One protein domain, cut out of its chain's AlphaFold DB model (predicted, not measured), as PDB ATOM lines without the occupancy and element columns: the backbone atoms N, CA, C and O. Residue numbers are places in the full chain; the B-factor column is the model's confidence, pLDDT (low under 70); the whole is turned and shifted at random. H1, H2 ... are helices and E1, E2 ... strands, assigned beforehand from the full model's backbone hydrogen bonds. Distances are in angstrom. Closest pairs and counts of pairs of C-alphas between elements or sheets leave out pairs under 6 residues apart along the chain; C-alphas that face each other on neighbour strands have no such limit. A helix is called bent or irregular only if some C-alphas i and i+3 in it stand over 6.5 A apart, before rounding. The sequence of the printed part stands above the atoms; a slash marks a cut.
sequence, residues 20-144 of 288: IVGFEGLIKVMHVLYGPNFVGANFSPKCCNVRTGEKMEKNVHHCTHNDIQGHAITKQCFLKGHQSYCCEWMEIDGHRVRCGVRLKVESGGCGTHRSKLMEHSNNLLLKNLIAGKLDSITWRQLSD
ATOM      1  N   ILE A  20       8.809  37.552 -20.129       96.44
ATOM      2  CA  ILE A  20       9.464  37.603 -18.826       96.44
ATOM      3  C   ILE A  20       9.933  39.038 -18.598       96.44
ATOM      4  O   ILE A  20      10.900  39.484 -19.218       96.44
ATOM      5  N   VAL A  21       9.263  39.755 -17.697       97.00
ATOM      6  CA  VAL A  21       9.578  41.156 -17.381       97.00
ATOM      7  C   VAL A  21      10.551  41.239 -16.206       97.00
ATOM      8  O   VAL A  21      10.235  40.830 -15.086       97.00
ATOM      9  N   GLY A  22      11.733  41.788 -16.470       95.62
ATOM     10  CA  GLY A  22      12.785  42.053 -15.500       95.62
ATOM     11  C   GLY A  22      13.270  40.823 -14.732       95.62
ATOM     12  O   GLY A  22      12.982  39.663 -15.052       95.62
ATOM     13  N   PHE A  23      14.019  41.087 -13.664       94.81
ATOM     14  CA  PHE A  23      14.532  40.030 -12.801       94.81
ATOM     15  C   PHE A  23      13.423  39.331 -11.993       94.81
ATOM     16  O   PHE A  23      13.476  38.118 -11.790       94.81
ATOM     17  N   GLU A  24      12.378  40.055 -11.587       94.38
ATOM     18  CA  GLU A  24      11.243  39.471 -10.862       94.38
ATOM     19  C   GLU A  24      10.473  38.450 -11.705       94.38
ATOM     20  O   GLU A  24      10.138  37.366 -11.219       94.38
ATOM     21  N   GLY A  25      10.234  38.759 -12.985       94.31
ATOM     22  CA  GLY A  25       9.669  37.810 -13.936       94.31
ATOM     23  C   GLY A  25      10.559  36.580 -14.078       94.31
ATOM     24  O   GLY A  25      10.063  35.453 -14.050       94.31
ATOM     25  N   LEU A  26      11.882  36.774 -14.142       93.44
ATOM     26  CA  LEU A  26      12.821  35.660 -14.234       93.44
ATOM     27  C   LEU A  26      12.717  34.720 -13.028       93.44
ATOM     28  O   LEU A  26      12.671  33.505 -13.209       93.44
ATOM     29  N   ILE A  27      12.644  35.260 -11.807       92.25
ATOM     30  CA  ILE A  27      12.480  34.465 -10.578       92.25
ATOM     31  C   ILE A  27      11.229  33.585 -10.663       92.25
ATOM     32  O   ILE A  27      11.293  32.400 -10.318       92.25
ATOM     33  N   LYS A  28      10.115  34.133 -11.168       91.38
ATOM     34  CA  LYS A  28       8.859  33.389 -11.327       91.38
ATOM     35  C   LYS A  28       9.025  32.192 -12.253       91.38
ATOM     36  O   LYS A  28       8.467  31.150 -11.945       91.38
ATOM     37  N   VAL A  29       9.835  32.283 -13.308       91.06
ATOM     38  CA  VAL A  29      10.019  31.197 -14.292       91.06
ATOM     39  C   VAL A  29      11.241  30.304 -14.036       91.06
ATOM     40  O   VAL A  29      11.426  29.302 -14.726       91.06
ATOM     41  N   MET A  30      12.076  30.594 -13.027       88.56
ATOM     42  CA  MET A  30      13.258  29.769 -12.705       88.56
ATOM     43  C   MET A  30      12.904  28.301 -12.452       88.56
ATOM     44  O   MET A  30      13.677  27.406 -12.787       88.56
ATOM     45  N   HIS A  31      11.733  28.038 -11.874       84.56
ATOM     46  CA  HIS A  31      11.264  26.682 -11.616       84.56
ATOM     47  C   HIS A  31      10.997  25.891 -12.908       84.56
ATOM     48  O   HIS A  31      11.264  24.691 -12.952       84.56
ATOM     49  N   VAL A  32      10.558  26.570 -13.973       85.62
ATOM     50  CA  VAL A  32      10.407  25.995 -15.316       85.62
ATOM     51  C   VAL A  32      11.778  25.789 -15.959       85.62
ATOM     52  O   VAL A  32      12.056  24.716 -16.491       85.62
ATOM     53  N   LEU A  33      12.666  26.787 -15.871       84.69
ATOM     54  CA  LEU A  33      14.004  26.738 -16.482       84.69
ATOM     55  C   LEU A  33      14.899  25.649 -15.887       84.69
ATOM     56  O   LEU A  33      15.654  24.999 -16.609       84.69
ATOM     57  N   TYR A  34      14.836  25.477 -14.570       82.56
ATOM     58  CA  TYR A  34      15.740  24.617 -13.808       82.56
ATOM     59  C   TYR A  34      15.079  23.312 -13.351       82.56
ATOM     60  O   TYR A  34      15.759  22.403 -12.876       82.56
ATOM     61  N   GLY A  35      13.763  23.190 -13.521       76.81
ATOM     62  CA  GLY A  35      13.028  21.959 -13.286       76.81
ATOM     63  C   GLY A  35      12.914  21.551 -11.807       76.81
ATOM     64  O   GLY A  35      13.073  22.372 -10.894       76.81
ATOM     65  N   PRO A  36      12.636  20.259 -11.543       69.44
ATOM     66  CA  PRO A  36      12.213  19.762 -10.230       69.44
ATOM     67  C   PRO A  36      13.175  20.055  -9.075       69.44
ATOM     68  O   PRO A  36      12.731  20.269  -7.946       69.44
ATOM     69  N   ASN A  37      14.485  20.110  -9.337       67.25
ATOM     70  CA  ASN A  37      15.471  20.404  -8.297       67.25
ATOM     71  C   ASN A  37      15.295  21.820  -7.720       67.25
ATOM     72  O   ASN A  37      15.543  22.028  -6.538       67.25
ATOM     73  N   PHE A  38      14.833  22.790  -8.520       75.81
ATOM     74  CA  PHE A  38      14.595  24.163  -8.057       75.81
ATOM     75  C   PHE A  38      13.247  24.328  -7.334       75.81
ATOM     76  O   PHE A  38      13.132  25.131  -6.399       75.81
ATOM     77  N   VAL A  39      12.247  23.543  -7.751       72.62
ATOM     78  CA  VAL A  39      10.889  23.510  -7.179       72.62
ATOM     79  C   VAL A  39      10.884  22.893  -5.779       72.62
ATOM     80  O   VAL A  39      10.199  23.391  -4.890       72.62
ATOM     81  N   GLY A  40      11.635  21.807  -5.578       67.69
ATOM     82  CA  GLY A  40      11.570  21.017  -4.352       67.69
ATOM     83  C   GLY A  40      11.920  21.800  -3.081       67.69
ATOM     84  O   GLY A  40      12.796  22.667  -3.079       67.69
ATOM     85  N   ALA A  41      11.284  21.425  -1.963       68.94
ATOM     86  CA  ALA A  41      11.630  21.924  -0.625       68.94
ATOM     87  C   ALA A  41      13.112  21.673  -0.277       68.94
ATOM     88  O   ALA A  41      13.733  22.449   0.442       68.94
ATOM     89  N   ASN A  42      13.696  20.631  -0.874       67.12
ATOM     90  CA  ASN A  42      15.082  20.219  -0.694       67.12
ATOM     91  C   ASN A  42      16.000  20.737  -1.814       67.12
ATOM     92  O   ASN A  42      16.829  19.980  -2.323       67.12
ATOM     93  N   PHE A  43      15.855  22.005  -2.224       76.81
ATOM     94  CA  PHE A  43      16.791  22.613  -3.174       76.81
ATOM     95  C   PHE A  43      18.225  22.446  -2.663       76.81
ATOM     96  O   PHE A  43      18.579  22.937  -1.590       76.81
ATOM     97  N   SER A  44      19.057  21.759  -3.444       79.94
ATOM     98  CA  SER A  44      20.455  21.523  -3.095       79.94
ATOM     99  C   SER A  44      21.349  22.548  -3.803       79.94
ATOM    100  O   SER A  44      21.742  22.312  -4.947       79.94
ATOM    101  N   PRO A  45      21.778  23.641  -3.140       77.19
ATOM    102  CA  PRO A  45      22.651  24.658  -3.747       77.19
ATOM    103  C   PRO A  45      24.032  24.120  -4.160       77.19
ATOM    104  O   PRO A  45      24.743  24.729  -4.963       77.19
ATOM    105  N   LYS A  46      24.419  22.959  -3.617       75.31
ATOM    106  CA  LYS A  46      25.646  22.224  -3.965       75.31
ATOM    107  C   LYS A  46      25.517  21.395  -5.248       75.31
ATOM    108  O   LYS A  46      26.468  20.719  -5.630       75.31
ATOM    109  N   CYS A  47      24.348  21.414  -5.886       79.25
ATOM    110  CA  CYS A  47      24.134  20.767  -7.169       79.25
ATOM    111  C   CYS A  47      24.954  21.496  -8.243       79.25
ATOM    112  O   CYS A  47      24.712  22.673  -8.524       79.25
ATOM    113  N   CYS A  48      25.954  20.799  -8.787       77.56
ATOM    114  CA  CYS A  48      26.828  21.282  -9.851       77.56
ATOM    115  C   CYS A  48      26.056  21.403 -11.160       77.56
ATOM    116  O   CYS A  48      26.198  22.388 -11.884       77.56
ATOM    117  N   ASN A  49      25.213  20.405 -11.431       78.88
ATOM    118  CA  ASN A  49      24.386  20.357 -12.615       78.88
ATOM    119  C   ASN A  49      22.953  19.962 -12.256       78.88
ATOM    120  O   ASN A  49      22.696  18.842 -11.812       78.88
ATOM    121  N   VAL A  50      22.021  20.886 -12.496       76.69
ATOM    122  CA  VAL A  50      20.601  20.708 -12.182       76.69
ATOM    123  C   VAL A  50      19.965  19.527 -12.932       76.69
ATOM    124  O   VAL A  50      19.016  18.937 -12.427       76.69
ATOM    125  N   ARG A  51      20.530  19.126 -14.081       75.56
ATOM    126  CA  ARG A  51      20.106  17.966 -14.879       75.56
ATOM    127  C   ARG A  51      20.468  16.634 -14.236       75.56
ATOM    128  O   ARG A  51      19.643  15.731 -14.158       75.56
ATOM    129  N   THR A  52      21.727  16.470 -13.847       70.25
ATOM    130  CA  THR A  52      22.215  15.183 -13.334       70.25
ATOM    131  C   THR A  52      21.960  15.040 -11.843       70.25
ATOM    132  O   THR A  52      22.106  13.949 -11.305       70.25
ATOM    133  N   GLY A  53      21.625  16.137 -11.151       71.25
ATOM    134  CA  GLY A  53      21.585  16.170  -9.691       71.25
ATOM    135  C   GLY A  53      22.968  15.973  -9.065       71.25
ATOM    136  O   GLY A  53      23.077  15.827  -7.846       71.25
ATOM    137  N   GLU A  54      24.024  15.966  -9.885       73.75
ATOM    138  CA  GLU A  54      25.386  15.718  -9.454       73.75
ATOM    139  C   GLU A  54      25.799  16.807  -8.475       73.75
ATOM    140  O   GLU A  54      25.735  18.012  -8.754       73.75
ATOM    141  N   LYS A  55      26.156  16.367  -7.275       74.69
ATOM    142  CA  LYS A  55      26.643  17.244  -6.221       74.69
ATOM    143  C   LYS A  55      28.134  17.420  -6.432       74.69
ATOM    144  O   LYS A  55      28.824  16.474  -6.789       74.69
ATOM    145  N   MET A  56      28.639  18.615  -6.170       70.50
ATOM    146  CA  MET A  56      30.087  18.786  -6.109       70.50
ATOM    147  C   MET A  56      30.618  17.987  -4.919       70.50
ATOM    148  O   MET A  56      30.213  18.240  -3.782       70.50
ATOM    149  N   GLU A  57      31.491  17.018  -5.187       58.81
ATOM    150  CA  GLU A  57      32.029  16.132  -4.153       58.81
ATOM    151  C   GLU A  57      32.968  16.879  -3.195       58.81
ATOM    152  O   GLU A  57      32.964  16.594  -1.998       58.81
ATOM    153  N   LYS A  58      33.725  17.875  -3.686       54.69
ATOM    154  CA  LYS A  58      34.626  18.747  -2.906       54.69
ATOM    155  C   LYS A  58      34.755  20.123  -3.576       54.69
ATOM    156  O   LYS A  58      34.512  20.244  -4.770       54.69
ATOM    157  N   ASN A  59      35.140  21.139  -2.796       51.62
ATOM    158  CA  ASN A  59      35.136  22.578  -3.109       51.62
ATOM    159  C   ASN A  59      33.744  23.218  -3.110       51.62
ATOM    160  O   ASN A  59      33.060  23.364  -4.124       51.62
ATOM    161  N   VAL A  60      33.341  23.655  -1.914       59.47
ATOM    162  CA  VAL A  60      32.267  24.629  -1.738       59.47
ATOM    163  C   VAL A  60      32.728  25.904  -2.438       59.47
ATOM    164  O   VAL A  60      33.486  26.684  -1.884       59.47
ATOM    165  N   HIS A  61      32.323  26.113  -3.688       62.00
ATOM    166  CA  HIS A  61      32.401  27.453  -4.251       62.00
ATOM    167  C   HIS A  61      31.546  28.341  -3.355       62.00
ATOM    168  O   HIS A  61      30.348  28.097  -3.204       62.00
ATOM    169  N   HIS A  62      32.180  29.306  -2.708       75.56
ATOM    170  CA  HIS A  62      31.489  30.284  -1.895       75.56
ATOM    171  C   HIS A  62      30.811  31.301  -2.818       75.56
ATOM    172  O   HIS A  62      31.315  31.628  -3.897       75.56
ATOM    173  N   CYS A  63      29.647  31.801  -2.420       85.00
ATOM    174  CA  CYS A  63      29.082  32.979  -3.050       85.00
ATOM    175  C   CYS A  63      29.856  34.199  -2.541       85.00
ATOM    176  O   CYS A  63      29.702  34.591  -1.387       85.00
ATOM    177  N   THR A  64      30.663  34.805  -3.410       81.12
ATOM    178  CA  THR A  64      31.523  35.950  -3.062       81.12
ATOM    179  C   THR A  64      30.925  37.313  -3.412       81.12
ATOM    180  O   THR A  64      31.615  38.317  -3.338       81.12
ATOM    181  N   HIS A  65      29.654  37.375  -3.826       79.94
ATOM    182  CA  HIS A  65      29.052  38.628  -4.310       79.94
ATOM    183  C   HIS A  65      28.970  39.719  -3.223       79.94
ATOM    184  O   HIS A  65      29.288  40.866  -3.495       79.94
ATOM    185  N   ASN A  66      28.624  39.348  -1.984       72.75
ATOM    186  CA  ASN A  66      28.469  40.291  -0.860       72.75
ATOM    187  C   ASN A  66      29.495  40.078   0.260       72.75
ATOM    188  O   ASN A  66      29.388  40.686   1.318       72.75
ATOM    189  N   ASP A  67      30.430  39.151   0.069       70.88
ATOM    190  CA  ASP A  67      31.363  38.730   1.105       70.88
ATOM    191  C   ASP A  67      32.679  38.329   0.443       70.88
ATOM    192  O   ASP A  67      32.720  37.376  -0.340       70.88
ATOM    193  N   ILE A  68      33.746  39.070   0.753       71.31
ATOM    194  CA  ILE A  68      35.100  38.817   0.246       71.31
ATOM    195  C   ILE A  68      35.614  37.459   0.747       71.31
ATOM    196  O   ILE A  68      36.322  36.769   0.016       71.31
ATOM    197  N   GLN A  69      35.225  37.048   1.961       76.06
ATOM    198  CA  GLN A  69      35.544  35.725   2.507       76.06
ATOM    199  C   GLN A  69      34.633  34.634   1.923       76.06
ATOM    200  O   GLN A  69      35.018  33.469   1.848       76.06
ATOM    201  N   GLY A  70      33.463  35.038   1.426       80.62
ATOM    202  CA  GLY A  70      32.495  34.204   0.734       80.62
ATOM    203  C   GLY A  70      31.671  33.319   1.672       80.62
ATOM    204  O   GLY A  70      32.184  32.591   2.516       80.62
ATOM    205  N   HIS A  71      30.360  33.252   1.439       84.00
ATOM    206  CA  HIS A  71      29.461  32.395   2.220       84.00
ATOM    207  C   HIS A  71      29.061  31.125   1.463       84.00
ATOM    208  O   HIS A  71      29.171  31.032   0.237       84.00
ATOM    209  N   ALA A  72      28.556  30.128   2.192       85.94
ATOM    210  CA  ALA A  72      27.997  28.928   1.580       85.94
ATOM    211  C   ALA A  72      26.833  29.290   0.639       85.94
ATOM    212  O   ALA A  72      25.941  30.047   1.011       85.94
ATOM    213  N   ILE A  73      26.819  28.734  -0.575       86.94
ATOM    214  CA  ILE A  73      25.737  28.997  -1.533       86.94
ATOM    215  C   ILE A  73      24.408  28.495  -0.957       86.94
ATOM    216  O   ILE A  73      24.307  27.365  -0.480       86.94
ATOM    217  N   THR A  74      23.376  29.328  -1.057       87.69
ATOM    218  CA  THR A  74      21.996  29.037  -0.652       87.69
ATOM    219  C   THR A  74      21.038  29.276  -1.821       87.69
ATOM    220  O   THR A  74      21.424  29.843  -2.844       87.69
ATOM    221  N   LYS A  75      19.759  28.896  -1.675       87.50
ATOM    222  CA  LYS A  75      18.707  29.260  -2.646       87.50
ATOM    223  C   LYS A  75      18.623  30.776  -2.851       87.50
ATOM    224  O   LYS A  75      18.430  31.232  -3.974       87.50
ATOM    225  N   GLN A  76      18.857  31.554  -1.793       89.94
ATOM    226  CA  GLN A  76      18.858  33.015  -1.856       89.94
ATOM    227  C   GLN A  76      19.939  33.567  -2.791       89.94
ATOM    228  O   GLN A  76      19.711  34.581  -3.435       89.94
ATOM    229  N   CYS A  77      21.078  32.887  -2.961       91.31
ATOM    230  CA  CYS A  77      22.088  33.308  -3.938       91.31
ATOM    231  C   CYS A  77      21.561  33.260  -5.384       91.31
ATOM    232  O   CYS A  77      22.000  34.051  -6.212       91.31
ATOM    233  N   PHE A  78      20.631  32.351  -5.692       91.06
ATOM    234  CA  PHE A  78      19.986  32.276  -7.006       91.06
ATOM    235  C   PHE A  78      18.863  33.306  -7.130       91.06
ATOM    236  O   PHE A  78      18.798  34.025  -8.120       91.06
ATOM    237  N   LEU A  79      18.031  33.435  -6.092       91.25
ATOM    238  CA  LEU A  79      16.926  34.403  -6.058       91.25
ATOM    239  C   LEU A  79      17.397  35.865  -6.044       91.25
ATOM    240  O   LEU A  79      16.638  36.741  -6.428       91.25
ATOM    241  N   LYS A  80      18.640  36.126  -5.633       93.06
ATOM    242  CA  LYS A  80      19.290  37.442  -5.723       93.06
ATOM    243  C   LYS A  80      20.154  37.615  -6.975       93.06
ATOM    244  O   LYS A  80      20.809  38.635  -7.125       93.06
ATOM    245  N   GLY A  81      20.216  36.609  -7.851       92.06
ATOM    246  CA  GLY A  81      20.953  36.712  -9.111       92.06
ATOM    247  C   GLY A  81      22.475  36.676  -8.956       92.06
ATOM    248  O   GLY A  81      23.191  37.054  -9.872       92.06
ATOM    249  N   HIS A  82      23.008  36.193  -7.830       92.56
ATOM    250  CA  HIS A  82      24.454  35.993  -7.677       92.56
ATOM    251  C   HIS A  82      24.918  34.723  -8.414       92.56
ATOM    252  O   HIS A  82      26.056  34.626  -8.886       92.56
ATOM    253  N   GLN A  83      24.037  33.721  -8.476       91.12
ATOM    254  CA  GLN A  83      24.252  32.417  -9.101       91.12
ATOM    255  C   GLN A  83      23.116  32.112 -10.080       91.12
ATOM    256  O   GLN A  83      21.965  32.472  -9.841       91.12
ATOM    257  N   SER A  84      23.426  31.398 -11.156       91.62
ATOM    258  CA  SER A  84      22.434  30.854 -12.083       91.62
ATOM    259  C   SER A  84      22.861  29.473 -12.579       91.62
ATOM    260  O   SER A  84      23.977  29.011 -12.315       91.62
ATOM    261  N   TYR A  85      21.961  28.783 -13.277       90.88
ATOM    262  CA  TYR A  85      22.325  27.597 -14.045       90.88
ATOM    263  C   TYR A  85      22.389  27.945 -15.524       90.88
ATOM    264  O   TYR A  85      21.650  28.792 -16.015       90.88
ATOM    265  N   CYS A  86      23.302  27.282 -16.222       90.50
ATOM    266  CA  CYS A  86      23.538  27.505 -17.633       90.50
ATOM    267  C   CYS A  86      22.313  27.087 -18.450       90.50
ATOM    268  O   CYS A  86      21.895  25.926 -18.396       90.50
ATOM    269  N   CYS A  87      21.787  28.027 -19.231       90.12
ATOM    270  CA  CYS A  87      20.592  27.838 -20.051       90.12
ATOM    271  C   CYS A  87      20.895  27.521 -21.519       90.12
ATOM    272  O   CYS A  87      19.966  27.461 -22.328       90.12
ATOM    273  N   GLU A  88      22.160  27.278 -21.864       90.19
ATOM    274  CA  GLU A  88      22.533  26.811 -23.201       90.19
ATOM    275  C   GLU A  88      21.978  25.419 -23.485       90.19
ATOM    276  O   GLU A  88      21.899  24.574 -22.590       90.19
ATOM    277  N   TRP A  89      21.634  25.184 -24.747       87.50
ATOM    278  CA  TRP A  89      21.218  23.880 -25.249       87.50
ATOM    279  C   TRP A  89      22.427  23.083 -25.737       87.50
ATOM    280  O   TRP A  89      23.299  23.617 -26.416       87.50
ATOM    281  N   MET A  90      22.466  21.795 -25.410       85.88
ATOM    282  CA  MET A  90      23.516  20.865 -25.818       85.88
ATOM    283  C   MET A  90      22.935  19.488 -26.147       85.88
ATOM    284  O   MET A  90      21.829  19.151 -25.720       85.88
ATOM    285  N   GLU A  91      23.690  18.687 -26.893       85.06
ATOM    286  CA  GLU A  91      23.328  17.309 -27.227       85.06
ATOM    287  C   GLU A  91      24.076  16.329 -26.322       85.06
ATOM    288  O   GLU A  91      25.297  16.400 -26.181       85.06
ATOM    289  N   ILE A  92      23.335  15.425 -25.683       79.81
ATOM    290  CA  ILE A  92      23.862  14.386 -24.793       79.81
ATOM    291  C   ILE A  92      23.108  13.096 -25.087       79.81
ATOM    292  O   ILE A  92      21.884  13.072 -25.003       79.81
ATOM    293  N   ASP A  93      23.824  12.022 -25.421       80.81
ATOM    294  CA  ASP A  93      23.240  10.705 -25.715       80.81
ATOM    295  C   ASP A  93      22.094  10.754 -26.756       80.81
ATOM    296  O   ASP A  93      21.112  10.026 -26.645       80.81
ATOM    297  N   GLY A  94      22.182  11.649 -27.752       77.00
ATOM    298  CA  GLY A  94      21.139  11.839 -28.774       77.00
ATOM    299  C   GLY A  94      19.916  12.647 -28.317       77.00
ATOM    300  O   GLY A  94      18.958  12.793 -29.073       77.00
ATOM    301  N   HIS A  95      19.943  13.200 -27.104       78.81
ATOM    302  CA  HIS A  95      18.904  14.076 -26.573       78.81
ATOM    303  C   HIS A  95      19.391  15.521 -26.489       78.81
ATOM    304  O   HIS A  95      20.501  15.797 -26.032       78.81
ATOM    305  N   ARG A  96      18.526  16.458 -26.884       80.75
ATOM    306  CA  ARG A  96      18.780  17.895 -26.773       80.75
ATOM    307  C   ARG A  96      18.268  18.406 -25.433       80.75
ATOM    308  O   ARG A  96      17.077  18.323 -25.137       80.75
ATOM    309  N   VAL A  97      19.183  18.885 -24.600       81.56
ATOM    310  CA  VAL A  97      18.922  19.242 -23.199       81.56
ATOM    311  C   VAL A  97      19.578  20.570 -22.846       81.56
ATOM    312  O   VAL A  97      20.538  20.990 -23.491       81.56
ATOM    313  N   ARG A  98      19.095  21.233 -21.790       85.81
ATOM    314  CA  ARG A  98      19.828  22.363 -21.207       85.81
ATOM    315  C   ARG A  98      21.087  21.877 -20.496       85.81
ATOM    316  O   ARG A  98      21.085  20.829 -19.851       85.81
ATOM    317  N   CYS A  99      22.144  22.679 -20.569       87.44
ATOM    318  CA  CYS A  99      23.423  22.409 -19.927       87.44
ATOM    319  C   CYS A  99      23.274  22.206 -18.420       87.44
ATOM    320  O   CYS A  99      23.797  21.233 -17.872       87.44
ATOM    321  N   GLY A 100      22.574  23.127 -17.753       86.19
ATOM    322  CA  GLY A 100      22.233  23.005 -16.343       86.19
ATOM    323  C   GLY A 100      23.412  23.130 -15.379       86.19
ATOM    324  O   GLY A 100      23.209  23.021 -14.173       86.19
ATOM    325  N   VAL A 101      24.634  23.365 -15.872       88.38
ATOM    326  CA  VAL A 101      25.827  23.573 -15.040       88.38
ATOM    327  C   VAL A 101      25.760  24.935 -14.371       88.38
ATOM    328  O   VAL A 101      25.468  25.941 -15.015       88.38
ATOM    329  N   ARG A 102      26.045  24.977 -13.073       88.88
ATOM    330  CA  ARG A 102      26.043  26.217 -12.300       88.88
ATOM    331  C   ARG A 102      27.093  27.203 -12.820       88.88
ATOM    332  O   ARG A 102      28.210  26.814 -13.163       88.88
ATOM    333  N   LEU A 103      26.760  28.488 -12.805       88.88
ATOM    334  CA  LEU A 103      27.691  29.589 -13.030       88.88
ATOM    335  C   LEU A 103      27.426  30.753 -12.066       88.88
ATOM    336  O   LEU A 103      26.315  30.930 -11.565       88.88
ATOM    337  N   LYS A 104      28.457  31.569 -11.839       89.12
ATOM    338  CA  LYS A 104      28.307  32.885 -11.208       89.12
ATOM    339  C   LYS A 104      27.782  33.843 -12.275       89.12
ATOM    340  O   LYS A 104      28.313  33.847 -13.375       89.12
ATOM    341  N   VAL A 105      26.781  34.666 -11.985       89.50
ATOM    342  CA  VAL A 105      26.178  35.542 -13.015       89.50
ATOM    343  C   VAL A 105      27.204  36.519 -13.602       89.50
ATOM    344  O   VAL A 105      27.242  36.726 -14.811       89.50
ATOM    345  N   GLU A 106      28.124  37.011 -12.774       85.94
ATOM    346  CA  GLU A 106      29.258  37.845 -13.194       85.94
ATOM    347  C   GLU A 106      30.345  37.089 -13.970       85.94
ATOM    348  O   GLU A 106      31.207  37.717 -14.583       85.94
ATOM    349  N   SER A 107      30.376  35.749 -13.926       83.50
ATOM    350  CA  SER A 107      31.402  35.014 -14.664       83.50
ATOM    351  C   SER A 107      31.164  35.156 -16.159       83.50
ATOM    352  O   SER A 107      30.039  35.297 -16.631       83.50
ATOM    353  N   GLY A 108      32.227  35.039 -16.945       78.38
ATOM    354  CA  GLY A 108      32.089  35.026 -18.395       78.38
ATOM    355  C   GLY A 108      31.332  33.799 -18.925       78.38
ATOM    356  O   GLY A 108      30.825  33.862 -20.031       78.38
ATOM    357  N   GLY A 109      31.198  32.707 -18.162       84.50
ATOM    358  CA  GLY A 109      30.476  31.504 -18.589       84.50
ATOM    359  C   GLY A 109      30.408  30.391 -17.543       84.50
ATOM    360  O   GLY A 109      30.796  30.597 -16.390       84.50
ATOM    361  N   CYS A 110      29.910  29.217 -17.937       87.50
ATOM    362  CA  CYS A 110      29.880  28.025 -17.085       87.50
ATOM    363  C   CYS A 110      31.084  27.111 -17.372       87.50
ATOM    364  O   CYS A 110      31.795  27.300 -18.357       87.50
ATOM    365  N   GLY A 111      31.309  26.092 -16.534       82.44
ATOM    366  CA  GLY A 111      32.428  25.155 -16.726       82.44
ATOM    367  C   GLY A 111      32.433  24.458 -18.098       82.44
ATOM    368  O   GLY A 111      33.494  24.193 -18.653       82.44
ATOM    369  N   THR A 112      31.248  24.219 -18.666       84.06
ATOM    370  CA  THR A 112      31.052  23.585 -19.983       84.06
ATOM    371  C   THR A 112      31.042  24.582 -21.149       84.06
ATOM    372  O   THR A 112      31.490  24.244 -22.238       84.06
ATOM    373  N   HIS A 113      30.570  25.813 -20.935       85.25
ATOM    374  CA  HIS A 113      30.398  26.832 -21.976       85.25
ATOM    375  C   HIS A 113      31.214  28.076 -21.613       85.25
ATOM    376  O   HIS A 113      30.852  28.827 -20.704       85.25
ATOM    377  N   ARG A 114      32.342  28.278 -22.308       76.88
ATOM    378  CA  ARG A 114      33.311  29.354 -22.025       76.88
ATOM    379  C   ARG A 114      32.837  30.725 -22.522       76.88
ATOM    380  O   ARG A 114      32.049  30.829 -23.453       76.88
ATOM    381  N   SER A 115      33.405  31.784 -21.939       66.56
ATOM    382  CA  SER A 115      32.991  33.179 -22.155       66.56
ATOM    383  C   SER A 115      33.115  33.710 -23.575       66.56
ATOM    384  O   SER A 115      32.274  34.491 -24.003       66.56
ATOM    385  N   LYS A 116      34.123  33.256 -24.329       60.56
ATOM    386  CA  LYS A 116      34.334  33.666 -25.725       60.56
ATOM    387  C   LYS A 116      33.199  33.237 -26.666       60.56
ATOM    388  O   LYS A 116      33.182  33.660 -27.810       60.56
ATOM    389  N   LEU A 117      32.271  32.407 -26.190       61.88
ATOM    390  CA  LEU A 117      31.120  31.906 -26.943       61.88
ATOM    391  C   LEU A 117      29.799  32.552 -26.487       61.88
ATOM    392  O   LEU A 117      28.734  32.051 -26.833       61.88
ATOM    393  N   MET A 118      29.844  33.618 -25.671       66.00
ATOM    394  CA  MET A 118      28.648  34.151 -25.004       66.00
ATOM    395  C   MET A 118      27.983  35.375 -25.640       66.00
ATOM    396  O   MET A 118      26.937  35.788 -25.143       66.00
ATOM    397  N   GLU A 119      28.508  35.908 -26.743       70.56
ATOM    398  CA  GLU A 119      27.991  37.124 -27.401       70.56
ATOM    399  C   GLU A 119      26.528  36.996 -27.874       70.56
ATOM    400  O   GLU A 119      25.771  37.962 -27.836       70.56
ATOM    401  N   HIS A 120      26.087  35.775 -28.194       79.50
ATOM    402  CA  HIS A 120      24.697  35.452 -28.552       79.50
ATOM    403  C   HIS A 120      24.111  34.325 -27.691       79.50
ATOM    404  O   HIS A 120      23.304  33.524 -28.153       79.50
ATOM    405  N   SER A 121      24.564  34.221 -26.442       88.38
ATOM    406  CA  SER A 121      24.171  33.124 -25.552       88.38
ATOM    407  C   SER A 121      22.891  33.408 -24.771       88.38
ATOM    408  O   SER A 121      22.631  34.539 -24.352       88.38
ATOM    409  N   ASN A 122      22.145  32.350 -24.459       90.62
ATOM    410  CA  ASN A 122      20.998  32.419 -23.551       90.62
ATOM    411  C   ASN A 122      21.423  32.897 -22.155       90.62
ATOM    412  O   ASN A 122      20.684  33.599 -21.464       90.62
ATOM    413  N   ASN A 123      22.641  32.554 -21.735       90.88
ATOM    414  CA  ASN A 123      23.205  33.052 -20.485       90.88
ATOM    415  C   ASN A 123      23.405  34.571 -20.484       90.88
ATOM    416  O   ASN A 123      23.242  35.187 -19.433       90.88
ATOM    417  N   LEU A 124      23.764  35.183 -21.616       90.75
ATOM    418  CA  LEU A 124      23.911  36.636 -21.706       90.75
ATOM    419  C   LEU A 124      22.561  37.339 -21.558       90.75
ATOM    420  O   LEU A 124      22.478  38.320 -20.823       90.75
ATOM    421  N   LEU A 125      21.502  36.799 -22.170       92.38
ATOM    422  CA  LEU A 125      20.136  37.305 -21.988       92.38
ATOM    423  C   LEU A 125      19.741  37.310 -20.507       92.38
ATOM    424  O   LEU A 125      19.323  38.337 -19.979       92.38
ATOM    425  N   LEU A 126      19.964  36.190 -19.812       92.25
ATOM    426  CA  LEU A 126      19.688  36.077 -18.377       92.25
ATOM    427  C   LEU A 126      20.511  37.058 -17.546       92.25
ATOM    428  O   LEU A 126      19.971  37.709 -16.660       92.25
ATOM    429  N   LYS A 127      21.810  37.192 -17.832       92.00
ATOM    430  CA  LYS A 127      22.687  38.136 -17.124       92.00
ATOM    431  C   LYS A 127      22.241  39.576 -17.314       92.00
ATOM    432  O   LYS A 127      22.206  40.324 -16.344       92.00
ATOM    433  N   ASN A 128      21.897  39.959 -18.539       93.19
ATOM    434  CA  ASN A 128      21.448  41.311 -18.835       93.19
ATOM    435  C   ASN A 128      20.096  41.609 -18.181       93.19
ATOM    436  O   ASN A 128      19.921  42.704 -17.659       93.19
ATOM    437  N   LEU A 129      19.187  40.632 -18.133       94.44
ATOM    438  CA  LEU A 129      17.914  40.757 -17.422       94.44
ATOM    439  C   LEU A 129      18.117  40.884 -15.899       94.44
ATOM    440  O   LEU A 129      17.501  41.733 -15.264       94.44
ATOM    441  N   ILE A 130      19.022  40.091 -15.307       93.62
ATOM    442  CA  ILE A 130      19.381  40.173 -13.875       93.62
ATOM    443  C   ILE A 130      20.033  41.522 -13.543       93.62
ATOM    444  O   ILE A 130      19.738  42.114 -12.512       93.62
ATOM    445  N   ALA A 131      20.914  42.011 -14.415       91.81
ATOM    446  CA  ALA A 131      21.616  43.278 -14.236       91.81
ATOM    447  C   ALA A 131      20.754  44.516 -14.554       91.81
ATOM    448  O   ALA A 131      21.274  45.626 -14.486       91.81
ATOM    449  N   GLY A 132      19.489  44.343 -14.960       94.44
ATOM    450  CA  GLY A 132      18.610  45.447 -15.365       94.44
ATOM    451  C   GLY A 132      19.043  46.155 -16.655       94.44
ATOM    452  O   GLY A 132      18.675  47.299 -16.882       94.44
ATOM    453  N   LYS A 133      19.858  45.503 -17.492       94.88
ATOM    454  CA  LYS A 133      20.264  45.999 -18.821       94.88
ATOM    455  C   LYS A 133      19.254  45.650 -19.915       94.88
ATOM    456  O   LYS A 133      19.311  46.217 -21.000       94.88
ATOM    457  N   LEU A 134      18.397  44.667 -19.651       95.38
ATOM    458  CA  LEU A 134      17.233  44.330 -20.461       95.38
ATOM    459  C   LEU A 134      16.000  44.419 -19.569       95.38
ATOM    460  O   LEU A 134      16.017  43.885 -18.461       95.38
ATOM    461  N   ASP A 135      14.938  45.031 -20.080       97.06
ATOM    462  CA  ASP A 135      13.666  45.142 -19.359       97.06
ATOM    463  C   ASP A 135      12.836  43.864 -19.463       97.06
ATOM    464  O   ASP A 135      12.063  43.537 -18.567       97.06
ATOM    465  N   SER A 136      12.974  43.127 -20.567       97.12
ATOM    466  CA  SER A 136      12.242  41.884 -20.783       97.12
ATOM    467  C   SER A 136      12.910  40.970 -21.805       97.12
ATOM    468  O   SER A 136      13.752  41.399 -22.598       97.12
ATOM    469  N   ILE A 137      12.520  39.697 -21.768       96.44
ATOM    470  CA  ILE A 137      12.813  38.681 -22.786       96.44
ATOM    471  C   ILE A 137      11.564  37.829 -23.019       96.44
ATOM    472  O   ILE A 137      10.723  37.710 -22.131       96.44
ATOM    473  N   THR A 138      11.443  37.192 -24.178       95.44
ATOM    474  CA  THR A 138      10.377  36.217 -24.449       95.44
ATOM    475  C   THR A 138      10.845  34.796 -24.165       95.44
ATOM    476  O   THR A 138      12.033  34.469 -24.283       95.44
ATOM    477  N   TRP A 139       9.911  33.906 -23.827       93.38
ATOM    478  CA  TRP A 139      10.233  32.496 -23.610       93.38
ATOM    479  C   TRP A 139      10.847  31.834 -24.851       93.38
ATOM    480  O   TRP A 139      11.732  30.980 -24.743       93.38
ATOM    481  N   ARG A 140      10.445  32.272 -26.047       92.44
ATOM    482  CA  ARG A 140      11.033  31.879 -27.331       92.44
ATOM    483  C   ARG A 140      12.547  32.079 -27.367       92.44
ATOM    484  O   ARG A 140      13.245  31.188 -27.840       92.44
ATOM    485  N   GLN A 141      13.064  33.180 -26.815       92.69
ATOM    486  CA  GLN A 141      14.508  33.448 -26.775       92.69
ATOM    487  C   GLN A 141      15.270  32.464 -25.878       92.69
ATOM    488  O   GLN A 141      16.449  32.220 -26.098       92.69
ATOM    489  N   LEU A 142      14.606  31.879 -24.878       91.31
ATOM    490  CA  LEU A 142      15.199  30.849 -24.026       91.31
ATOM    491  C   LEU A 142      14.947  29.434 -24.561       91.31
ATOM    492  O   LEU A 142      15.610  28.492 -24.115       91.31
ATOM    493  N   SER A 143      13.983  29.253 -25.459       89.19
ATOM    494  CA  SER A 143      13.543  27.951 -25.966       89.19
ATOM    495  C   SER A 143      14.598  27.274 -26.842       89.19
ATOM    496  O   SER A 143      15.596  27.876 -27.228       89.19
ATOM    497  N   ASP A 144      14.424  25.977 -27.102       87.62
ATOM    498  CA  ASP A 144      15.328  25.240 -27.988       87.62
ATOM    499  C   ASP A 144      15.098  25.677 -29.442       87.62
ATOM    500  O   ASP A 144      14.030  25.376 -29.987       87.62
TER     501      ASP A 144
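This is residues 20 to 144 of the 288 residues of an uncharacterized protein of Didymella rabiei (UniProt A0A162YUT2). Two short paired strands, E2 and E5, lie near the middle of a compact body rich in loops, with the helices H1 and H4 to one side, meeting near the first residues of H1 and the last of H4 to make a corner, and the hairpin E3 and E4 reaching away from the centre. Two long loops, residues 50 to 74 and 105 to 121, make much of the rest. The printed part has 125 residues, of which 55 are in named elements, under half, and the class is mixed, helices and strands, in the order H1 H2 E1 H3 E2 E3 E4 E5 H4 E6 H5. The sheets E2 - E5 and E3 - E4 are each antiparallel; the whole is compact, with a radius of gyration of the C-alphas of 13.9 A and spans of 37 by 36 by 33 A.

Find C-alpha 22 at (12.785, 42.053, -15.500); from there H1 runs 17.8 A to residue 34. It is irregular: C-alphas 28 and 31 are 7.1 A apart. Next come H2, residues 36 to 39, E1, residues 47 to 49, and, after residues 50 to 74, H3, residues 75 to 79. E2 is residues 83 to 85, E3 89 to 92, E4 95 to 98 and E5 102 to 104. H4, residues 122 to 130, begins at C-alpha 122 (20.998, 32.419, -23.551) and is 12.5 A long. E6, residues 136 to 138, leads to H5, residues 139 to 142, which ends at C-alpha 142 (15.199, 30.849, -24.026).

Look first at residues 22 to 26 of H1, which alone touch H4, at a steep tilt of 40 degrees, opposite ways; the closest C-alphas are those of Phe 23 and Ile 130, 5.0 A. H1 and H2 only just touch, only at the corner, with 3 pairs of C-alphas within 8 A, the closest those of His 31 and Val 39, 5.5 A. The closest C-alphas of E1 and E5 are those of Cys 48 and Arg 102, 5.6 A; of H3 and E2, Cys 77 and Gln 83, 5.7 A. In E2 and E5, N 84 and O 103 are within hydrogen-bond range at 3.0 A; H4 and E2 are near each other. In the hairpin E3 and E4, N 90 and O 97 are 2.8 A apart. Residues 20 to 21 pair antiparallel with residues 136 to 137 of E6. H5 and H4 are close but not clearly touching, Leu 142 and Asn 122 having the closest C-alphas, 6.0 A. Every O i to N i+4 pair is within hydrogen-bond range in H3 and H4, and 7 of 9 in H1; H2 and H5 are too short for such a pair.

The C-alphas of Ile 68 and Gly 94 are the two farthest apart, 42.0 A. The printed part has no cut; the links E1 to H3 and E5 to H4 are long. The mean pLDDT of the printed part is 83.3, and it is under 70 at residues 36 to 37, 40 to 42, 57 to 61 and 115 to 118.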